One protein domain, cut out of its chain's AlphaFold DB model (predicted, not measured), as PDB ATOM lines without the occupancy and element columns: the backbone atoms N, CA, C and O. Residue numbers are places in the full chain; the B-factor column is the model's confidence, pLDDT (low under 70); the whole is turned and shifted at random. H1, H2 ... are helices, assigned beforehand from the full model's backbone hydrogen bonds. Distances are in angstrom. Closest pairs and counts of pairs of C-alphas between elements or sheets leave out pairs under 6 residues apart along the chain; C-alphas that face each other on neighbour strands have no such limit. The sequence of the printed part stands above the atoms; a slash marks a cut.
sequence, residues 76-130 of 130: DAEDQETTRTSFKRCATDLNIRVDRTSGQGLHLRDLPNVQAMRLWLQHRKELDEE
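What this domain is: This is residues 76 to 130 of the 130 residues of an uncharacterized protein of Aspergillus ruber CBS 135680 (UniProt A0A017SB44). Two helices pack on each other at a steep angle, H1 against the first turns of H2, and the second half of H2 sticks out with residues 121 to 130 as a free arm. A wide loop, residues 94 to 111, leaves the end of H1 and swings round to the beginning of H2. The printed part has 55 residues with two named helices, H1 then H2, and no named strand; its class is all helix. It is only just compact, close to loose, with a radius of gyration of the C-alphas of 11.9 A and spans of 36 by 26 by 18 A.

Where its parts are: Start at Asp 76 and go on to C-alpha 80 at (197.138, 235.113, 195.176), where H1 begins; it holds residues 80 to 93 and is 20.0 A long. Go on through the link to C-alpha 112 at (186.361, 243.743, 198.552), where H2 begins; it holds residues 112 to 128, is 24.7 A long and ends at C-alpha 128 at (166.590, 229.317, 195.360).

How they stand to each other: Look at Lys 88 and Asn 113: their C-alphas, the closest of H1 and H2, are 5.7 A apart. The two helices touch, H2 with residues 113 to 117 alone. They run the same way at a steep tilt of 51 degrees. In H1 and H2 every O i to N i+4 pair is within hydrogen-bond range.

The domain as a whole: The C-alphas of Asp 79 and Glu 130, the two farthest apart, are 37.1 A apart. Without residues 121 to 130, of which 121 to 128 belong to H2, the body spans 25 by 22 by 14 A. The printed part has no cut, and the link from H1 to H2, 18 residues, is long. In the B-factor column the mean pLDDT of the printed part is 81.8; look for values under 70 at residues 100 to 105 and 126 to 130 of this model.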
ATOM      1  N   ASP A  76     190.963 231.155 188.588       93.19
ATOM      2  CA  ASP A  76     192.347 230.706 188.564       93.19
ATOM      3  C   ASP A  76     192.934 230.869 189.966       93.19
ATOM      4  O   ASP A  76     192.953 231.979 190.494       93.19
ATOM      5  N   ALA A  77     193.328 229.754 190.577       92.00
ATOM      6  CA  ALA A  77     193.842 229.687 191.938       92.00
ATOM      7  C   ALA A  77     195.329 229.297 191.988       92.00
ATOM      8  O   ALA A  77     195.779 228.760 192.998       92.00
ATOM      9  N   GLU A  78     196.080 229.528 190.904       90.81
ATOM     10  CA  GLU A  78     197.525 229.264 190.847       90.81
ATOM     11  C   GLU A  78     198.296 230.040 191.927       90.81
ATOM     12  O   GLU A  78     199.139 229.474 192.625       90.81
ATOM     13  N   ASP A  79     197.955 231.314 192.122       91.19
ATOM     14  CA  ASP A  79     198.539 232.175 193.140       91.19
ATOM     15  C   ASP A  79     197.548 233.256 193.616       91.19
ATOM     16  O   ASP A  79     196.395 233.352 193.178       91.19
ATOM     17  N   GLN A  80     197.979 234.075 194.577       88.31
ATOM     18  CA  GLN A  80     197.138 235.113 195.176       88.31
ATOM     19  C   GLN A  80     196.733 236.213 194.176       88.31
ATOM     20  O   GLN A  80     195.627 236.756 194.274       88.31
ATOM     21  N   GLU A  81     197.599 236.564 193.230       88.75
ATOM     22  CA  GLU A  81     197.343 237.591 192.223       88.75
ATOM     23  C   GLU A  81     196.377 237.089 191.142       88.75
ATOM     24  O   GLU A  81     195.404 237.791 190.826       88.75
ATOM     25  N   THR A  82     196.568 235.867 190.636       92.06
ATOM     26  CA  THR A  82     195.650 235.240 189.668       92.06
ATOM     27  C   THR A  82     194.272 235.006 190.283       92.06
ATOM     28  O   THR A  82     193.251 235.352 189.670       92.06
ATOM     29  N   THR A  83     194.226 234.593 191.555       91.06
ATOM     30  CA  THR A  83     192.979 234.472 192.325       91.06
ATOM     31  C   THR A  83     192.266 235.816 192.423       91.06
ATOM     32  O   THR A  83     191.095 235.948 192.054       91.06
ATOM     33  N   ARG A  84     192.971 236.862 192.873       89.56
ATOM     34  CA  ARG A  84     192.410 238.215 193.008       89.56
ATOM     35  C   ARG A  84     191.864 238.739 191.680       89.56
ATOM     36  O   ARG A  84     190.779 239.329 191.654       89.56
ATOM     37  N   THR A  85     192.612 238.547 190.598       91.06
ATOM     38  CA  THR A  85     192.223 238.987 189.254       91.06
ATOM     39  C   THR A  85     190.985 238.236 188.773       91.06
ATOM     40  O   THR A  85     190.054 238.859 188.255       91.06
ATOM     41  N   SER A  86     190.909 236.934 189.045       93.25
ATOM     42  CA  SER A  86     189.745 236.109 188.727       93.25
ATOM     43  C   SER A  86     188.480 236.565 189.453       93.25
ATOM     44  O   SER A  86     187.447 236.746 188.809       93.25
ATOM     45  N   PHE A  87     188.553 236.839 190.761       92.50
ATOM     46  CA  PHE A  87     187.413 237.375 191.518       92.50
ATOM     47  C   PHE A  87     186.977 238.754 191.009       92.50
ATOM     48  O   PHE A  87     185.786 239.023 190.882       92.50
ATOM     49  N   LYS A  88     187.924 239.633 190.661       91.19
ATOM     50  CA  LYS A  88     187.598 240.947 190.086       91.19
ATOM     51  C   LYS A  88     186.852 240.819 188.755       91.19
ATOM     52  O   LYS A  88     185.882 241.543 188.529       91.19
ATOM     53  N   ARG A  89     187.298 239.906 187.890       92.81
ATOM     54  CA  ARG A  89     186.647 239.598 186.612       92.81
ATOM     55  C   ARG A  89     185.236 239.063 186.836       92.81
ATOM     56  O   ARG A  89     184.294 239.645 186.315       92.81
ATOM     57  N   CYS A  90     185.079 238.056 187.694       92.44
ATOM     58  CA  CYS A  90     183.774 237.472 188.001       92.44
ATOM     59  C   CYS A  90     182.791 238.510 188.568       92.44
ATOM     60  O   CYS A  90     181.657 238.589 188.110       92.44
ATOM     61  N   ALA A  91     183.224 239.350 189.515       90.62
ATOM     62  CA  ALA A  91     182.391 240.423 190.061       90.62
ATOM     63  C   ALA A  91     181.952 241.430 188.983       90.62
ATOM     64  O   ALA A  91     180.813 241.893 189.001       90.62
ATOM     65  N   THR A  92     182.842 241.739 188.036       89.94
ATOM     66  CA  THR A  92     182.549 242.634 186.908       89.94
ATOM     67  C   THR A  92     181.530 242.003 185.960       89.94
ATOM     68  O   THR A  92     180.531 242.644 185.641       89.94
ATOM     69  N   ASP A  93     181.722 240.739 185.577       89.44
ATOM     70  CA  ASP A  93     180.821 240.013 184.671       89.44
ATOM     71  C   ASP A  93     179.423 239.816 185.288       89.44
ATOM     72  O   ASP A  93     178.412 239.855 184.586       89.44
ATOM     73  N   LEU A  94     179.348 239.670 186.616       88.44
ATOM     74  CA  LEU A  94     178.097 239.601 187.379       88.44
ATOM     75  C   LEU A  94     177.483 240.979 187.696       88.44
ATOM     76  O   LEU A  94     176.424 241.036 188.319       88.44
ATOM     77  N   ASN A  95     178.117 242.086 187.294       88.94
ATOM     78  CA  ASN A  95     177.721 243.458 187.649       88.94
ATOM     79  C   ASN A  95     177.554 243.692 189.166       88.94
ATOM     80  O   ASN A  95     176.727 244.497 189.605       88.94
ATOM     81  N   ILE A  96     178.351 243.005 189.985       89.12
ATOM     82  CA  ILE A  96     178.340 243.172 191.438       89.12
ATOM     83  C   ILE A  96     179.011 244.502 191.779       89.12
ATOM     84  O   ILE A  96     180.148 244.778 191.387       89.12
ATOM     85  N   ARG A  97     178.312 245.339 192.547       86.44
ATOM     86  CA  ARG A  97     178.874 246.590 193.055       86.44
ATOM     87  C   ARG A  97     179.885 246.279 194.149       86.44
ATOM     88  O   ARG A  97     179.527 245.747 195.194       86.44
ATOM     89  N   VAL A  98     181.140 246.635 193.906       84.62
ATOM     90  CA  VAL A  98     182.216 246.493 194.887       84.62
ATOM     91  C   VAL A  98     182.544 247.862 195.455       84.62
ATOM     92  O   VAL A  98     182.981 248.753 194.721       84.62
ATOM     93  N   ASP A  99     182.354 248.019 196.761       78.31
ATOM     94  CA  ASP A  99     182.804 249.211 197.463       78.31
ATOM     95  C   ASP A  99     184.339 249.205 197.544       78.31
ATOM     96  O   ASP A  99     184.959 248.297 198.096       78.31
ATOM     97  N   ARG A 100     184.973 250.204 196.926       68.00
ATOM     98  CA  ARG A 100     186.437 250.339 196.893       68.00
ATOM     99  C   ARG A 100     186.987 251.090 198.108       68.00
ATOM    100  O   ARG A 100     188.199 251.266 198.190       68.00
ATOM    101  N   THR A 101     186.123 251.555 199.013       61.50
ATOM    102  CA  THR A 101     186.526 252.305 200.213       61.50
ATOM    103  C   THR A 101     187.047 251.396 201.329       61.50
ATOM    104  O   THR A 101     187.870 251.827 202.135       61.50
ATOM    105  N   SER A 102     186.660 250.117 201.340       57.09
ATOM    106  CA  SER A 102     187.257 249.089 202.195       57.09
ATOM    107  C   SER A 102     188.667 248.746 201.697       57.09
ATOM    108  O   SER A 102     188.837 248.333 200.549       57.09
ATOM    109  N   GLY A 103     189.675 248.972 202.545       55.84
ATOM    110  CA  GLY A 103     191.101 248.918 202.206       55.84
ATOM    111  C   GLY A 103     191.601 247.612 201.572       55.84
ATOM    112  O   GLY A 103     190.915 246.593 201.520       55.84
ATOM    113  N   GLN A 104     192.845 247.646 201.080       60.06
ATOM    114  CA  GLN A 104     193.519 246.474 200.519       60.06
ATOM    115  C   GLN A 104     193.830 245.476 201.642       60.06
ATOM    116  O   GLN A 104     194.872 245.564 202.286       60.06
ATOM    117  N   GLY A 105     192.903 244.553 201.906       63.25
ATOM    118  CA  GLY A 105     193.138 243.445 202.825       63.25
ATOM    119  C   GLY A 105     194.386 242.656 202.417       63.25
ATOM    120  O   GLY A 105     194.601 242.393 201.233       63.25
ATOM    121  N   LEU A 106     195.213 242.287 203.397       70.25
ATOM    122  CA  LEU A 106     196.422 241.483 203.168       70.25
ATOM    123  C   LEU A 106     196.078 240.046 202.737       70.25
ATOM    124  O   LEU A 106     196.840 239.415 202.004       70.25
ATOM    125  N   HIS A 107     194.914 239.540 203.156       82.44
ATOM    126  CA  HIS A 107     194.429 238.207 202.813       82.44
ATOM    127  C   HIS A 107     193.339 238.249 201.742       82.44
ATOM    128  O   HIS A 107     192.490 239.138 201.731       82.44
ATOM    129  N   LEU A 108     193.304 237.215 200.893       82.56
ATOM    130  CA  LEU A 108     192.303 237.049 199.830       82.56
ATOM    131  C   LEU A 108     190.865 237.203 200.326       82.56
ATOM    132  O   LEU A 108     190.065 237.886 199.693       82.56
ATOM    133  N   ARG A 109     190.544 236.599 201.474       84.50
ATOM    134  CA  ARG A 109     189.197 236.655 202.052       84.50
ATOM    135  C   ARG A 109     188.762 238.080 202.388       84.50
ATOM    136  O   ARG A 109     187.574 238.348 202.358       84.50
ATOM    137  N   ASP A 110     189.694 238.977 202.690       84.38
ATOM    138  CA  ASP A 110     189.398 240.349 203.114       84.38
ATOM    139  C   ASP A 110     189.318 241.308 201.913       84.38
ATOM    140  O   ASP A 110     189.055 242.498 202.072       84.38
ATOM    141  N   LEU A 111     189.536 240.804 200.693       85.31
ATOM    142  CA  LEU A 111     189.446 241.616 199.489       85.31
ATOM    143  C   LEU A 111     187.987 242.003 199.197       85.31
ATOM    144  O   LEU A 111     187.114 241.128 199.190       85.31
ATOM    145  N   PRO A 112     187.720 243.269 198.819       86.94
ATOM    146  CA  PRO A 112     186.361 243.743 198.552       86.94
ATOM    147  C   PRO A 112     185.609 242.916 197.500       86.94
ATOM    148  O   PRO A 112     184.433 242.613 197.675       86.94
ATOM    149  N   ASN A 113     186.292 242.483 196.431       87.69
ATOM    150  CA  ASN A 113     185.676 241.657 195.384       87.69
ATOM    151  C   ASN A 113     185.244 240.279 195.918       87.69
ATOM    152  O   ASN A 113     184.190 239.779 195.542       87.69
ATOM    153  N   VAL A 114     186.053 239.674 196.796       88.44
ATOM    154  CA  VAL A 114     185.782 238.344 197.366       88.44
ATOM    155  C   VAL A 114     184.609 238.423 198.338       88.44
ATOM    156  O   VAL A 114     183.698 237.602 198.264       88.44
ATOM    157  N   GLN A 115     184.582 239.445 199.197       89.56
ATOM    158  CA  GLN A 115     183.471 239.680 200.122       89.56
ATOM    159  C   GLN A 115     182.161 239.974 199.386       89.56
ATOM    160  O   GLN A 115     181.141 239.355 199.683       89.56
ATOM    161  N   ALA A 116     182.188 240.852 198.379       89.56
ATOM    162  CA  ALA A 116     181.002 241.184 197.594       89.56
ATOM    163  C   ALA A 116     180.442 239.962 196.846       89.56
ATOM    164  O   ALA A 116     179.235 239.733 196.857       89.56
ATOM    165  N   MET A 117     181.311 239.136 196.252       89.62
ATOM    166  CA  MET A 117     180.889 237.888 195.610       89.62
ATOM    167  C   MET A 117     180.342 236.869 196.607       89.62
ATOM    168  O   MET A 117     179.340 236.222 196.313       89.62
ATOM    169  N   ARG A 118     180.956 236.737 197.790       89.38
ATOM    170  CA  ARG A 118     180.453 235.842 198.840       89.38
ATOM    171  C   ARG A 118     179.043 236.236 199.264       89.38
ATOM    172  O   ARG A 118     178.172 235.376 199.310       89.38
ATOM    173  N   LEU A 119     178.822 237.525 199.531       88.94
ATOM    174  CA  LEU A 119     177.501 238.048 199.876       88.94
ATOM    175  C   LEU A 119     176.501 237.798 198.745       88.94
ATOM    176  O   LEU A 119     175.402 237.326 199.006       88.94
ATOM    177  N   TRP A 120     176.880 238.057 197.494       89.31
ATOM    178  CA  TRP A 120     176.010 237.818 196.342       89.31
ATOM    179  C   TRP A 120     175.600 236.341 196.203       89.31
ATOM    180  O   TRP A 120     174.428 236.052 195.978       89.31
ATOM    181  N   LEU A 121     176.534 235.403 196.397       86.44
ATOM    182  CA  LEU A 121     176.245 233.963 196.376       86.44
ATOM    183  C   LEU A 121     175.321 233.538 197.526       86.44
ATOM    184  O   LEU A 121     174.453 232.694 197.325       86.44
ATOM    185  N   GLN A 122     175.487 234.126 198.716       85.62
ATOM    186  CA  GLN A 122     174.638 233.842 199.878       85.62
ATOM    187  C   GLN A 122     173.185 234.269 199.643       85.62
ATOM    188  O   GLN A 122     172.294 233.443 199.802       85.62
ATOM    189  N   HIS A 123     172.954 235.501 199.171       84.50
ATOM    190  CA  HIS A 123     171.601 235.981 198.856       84.50
ATOM    191  C   HIS A 123     170.930 235.151 197.759       84.50
ATOM    192  O   HIS A 123     169.717 234.989 197.751       84.50
ATOM    193  N   ARG A 124     171.707 234.624 196.806       78.12
ATOM    194  CA  ARG A 124     171.152 233.777 195.751       78.12
ATOM    195  C   ARG A 124     170.661 232.437 196.290       78.12
ATOM    196  O   ARG A 124     169.594 231.994 195.894       78.12
ATOM    197  N   LYS A 125     171.415 231.826 197.206       70.12
ATOM    198  CA  LYS A 125     171.005 230.577 197.850       70.12
ATOM    199  C   LYS A 125     169.660 230.735 198.571       70.12
ATOM    200  O   LYS A 125     168.829 229.848 198.473       70.12
ATOM    201  N   GLU A 126     169.447 231.865 199.243       63.91
ATOM    202  CA  GLU A 126     168.177 232.176 199.915       63.91
ATOM    203  C   GLU A 126     167.002 232.270 198.926       63.91
ATOM    204  O   GLU A 126     165.918 231.798 199.238       63.91
ATOM    205  N   LEU A 127     167.223 232.814 197.723       60.91
ATOM    206  CA  LEU A 127     166.197 232.924 196.674       60.91
ATOM    207  C   LEU A 127     165.875 231.597 195.971       60.91
ATOM    208  O   LEU A 127     164.797 231.474 195.400       60.91
ATOM    209  N   ASP A 128     166.806 230.642 195.954       58.41
ATOM    210  CA  ASP A 128     166.590 229.317 195.360       58.41
ATOM    211  C   ASP A 128     165.904 228.343 196.355       58.41
ATOM    212  O   ASP A 128     165.432 227.281 195.949       58.41
ATOM    213  N   GLU A 129     165.854 228.688 197.652       55.94
ATOM    214  CA  GLU A 129     165.214 227.909 198.732       55.94
ATOM    215  C   GLU A 129     163.767 228.366 199.060       55.94
ATOM    216  O   GLU A 129     163.114 227.727 199.890       55.94
ATOM    217  N   GLU A 130     163.261 229.431 198.419       42.97
ATOM    218  CA  GLU A 130     161.911 230.016 198.600       42.97
ATOM    219  C   GLU A 130     160.963 229.693 197.427       42.97
ATOM    220  O   GLU A 130     159.794 229.324 197.700       42.97
TER     221      GLU A 130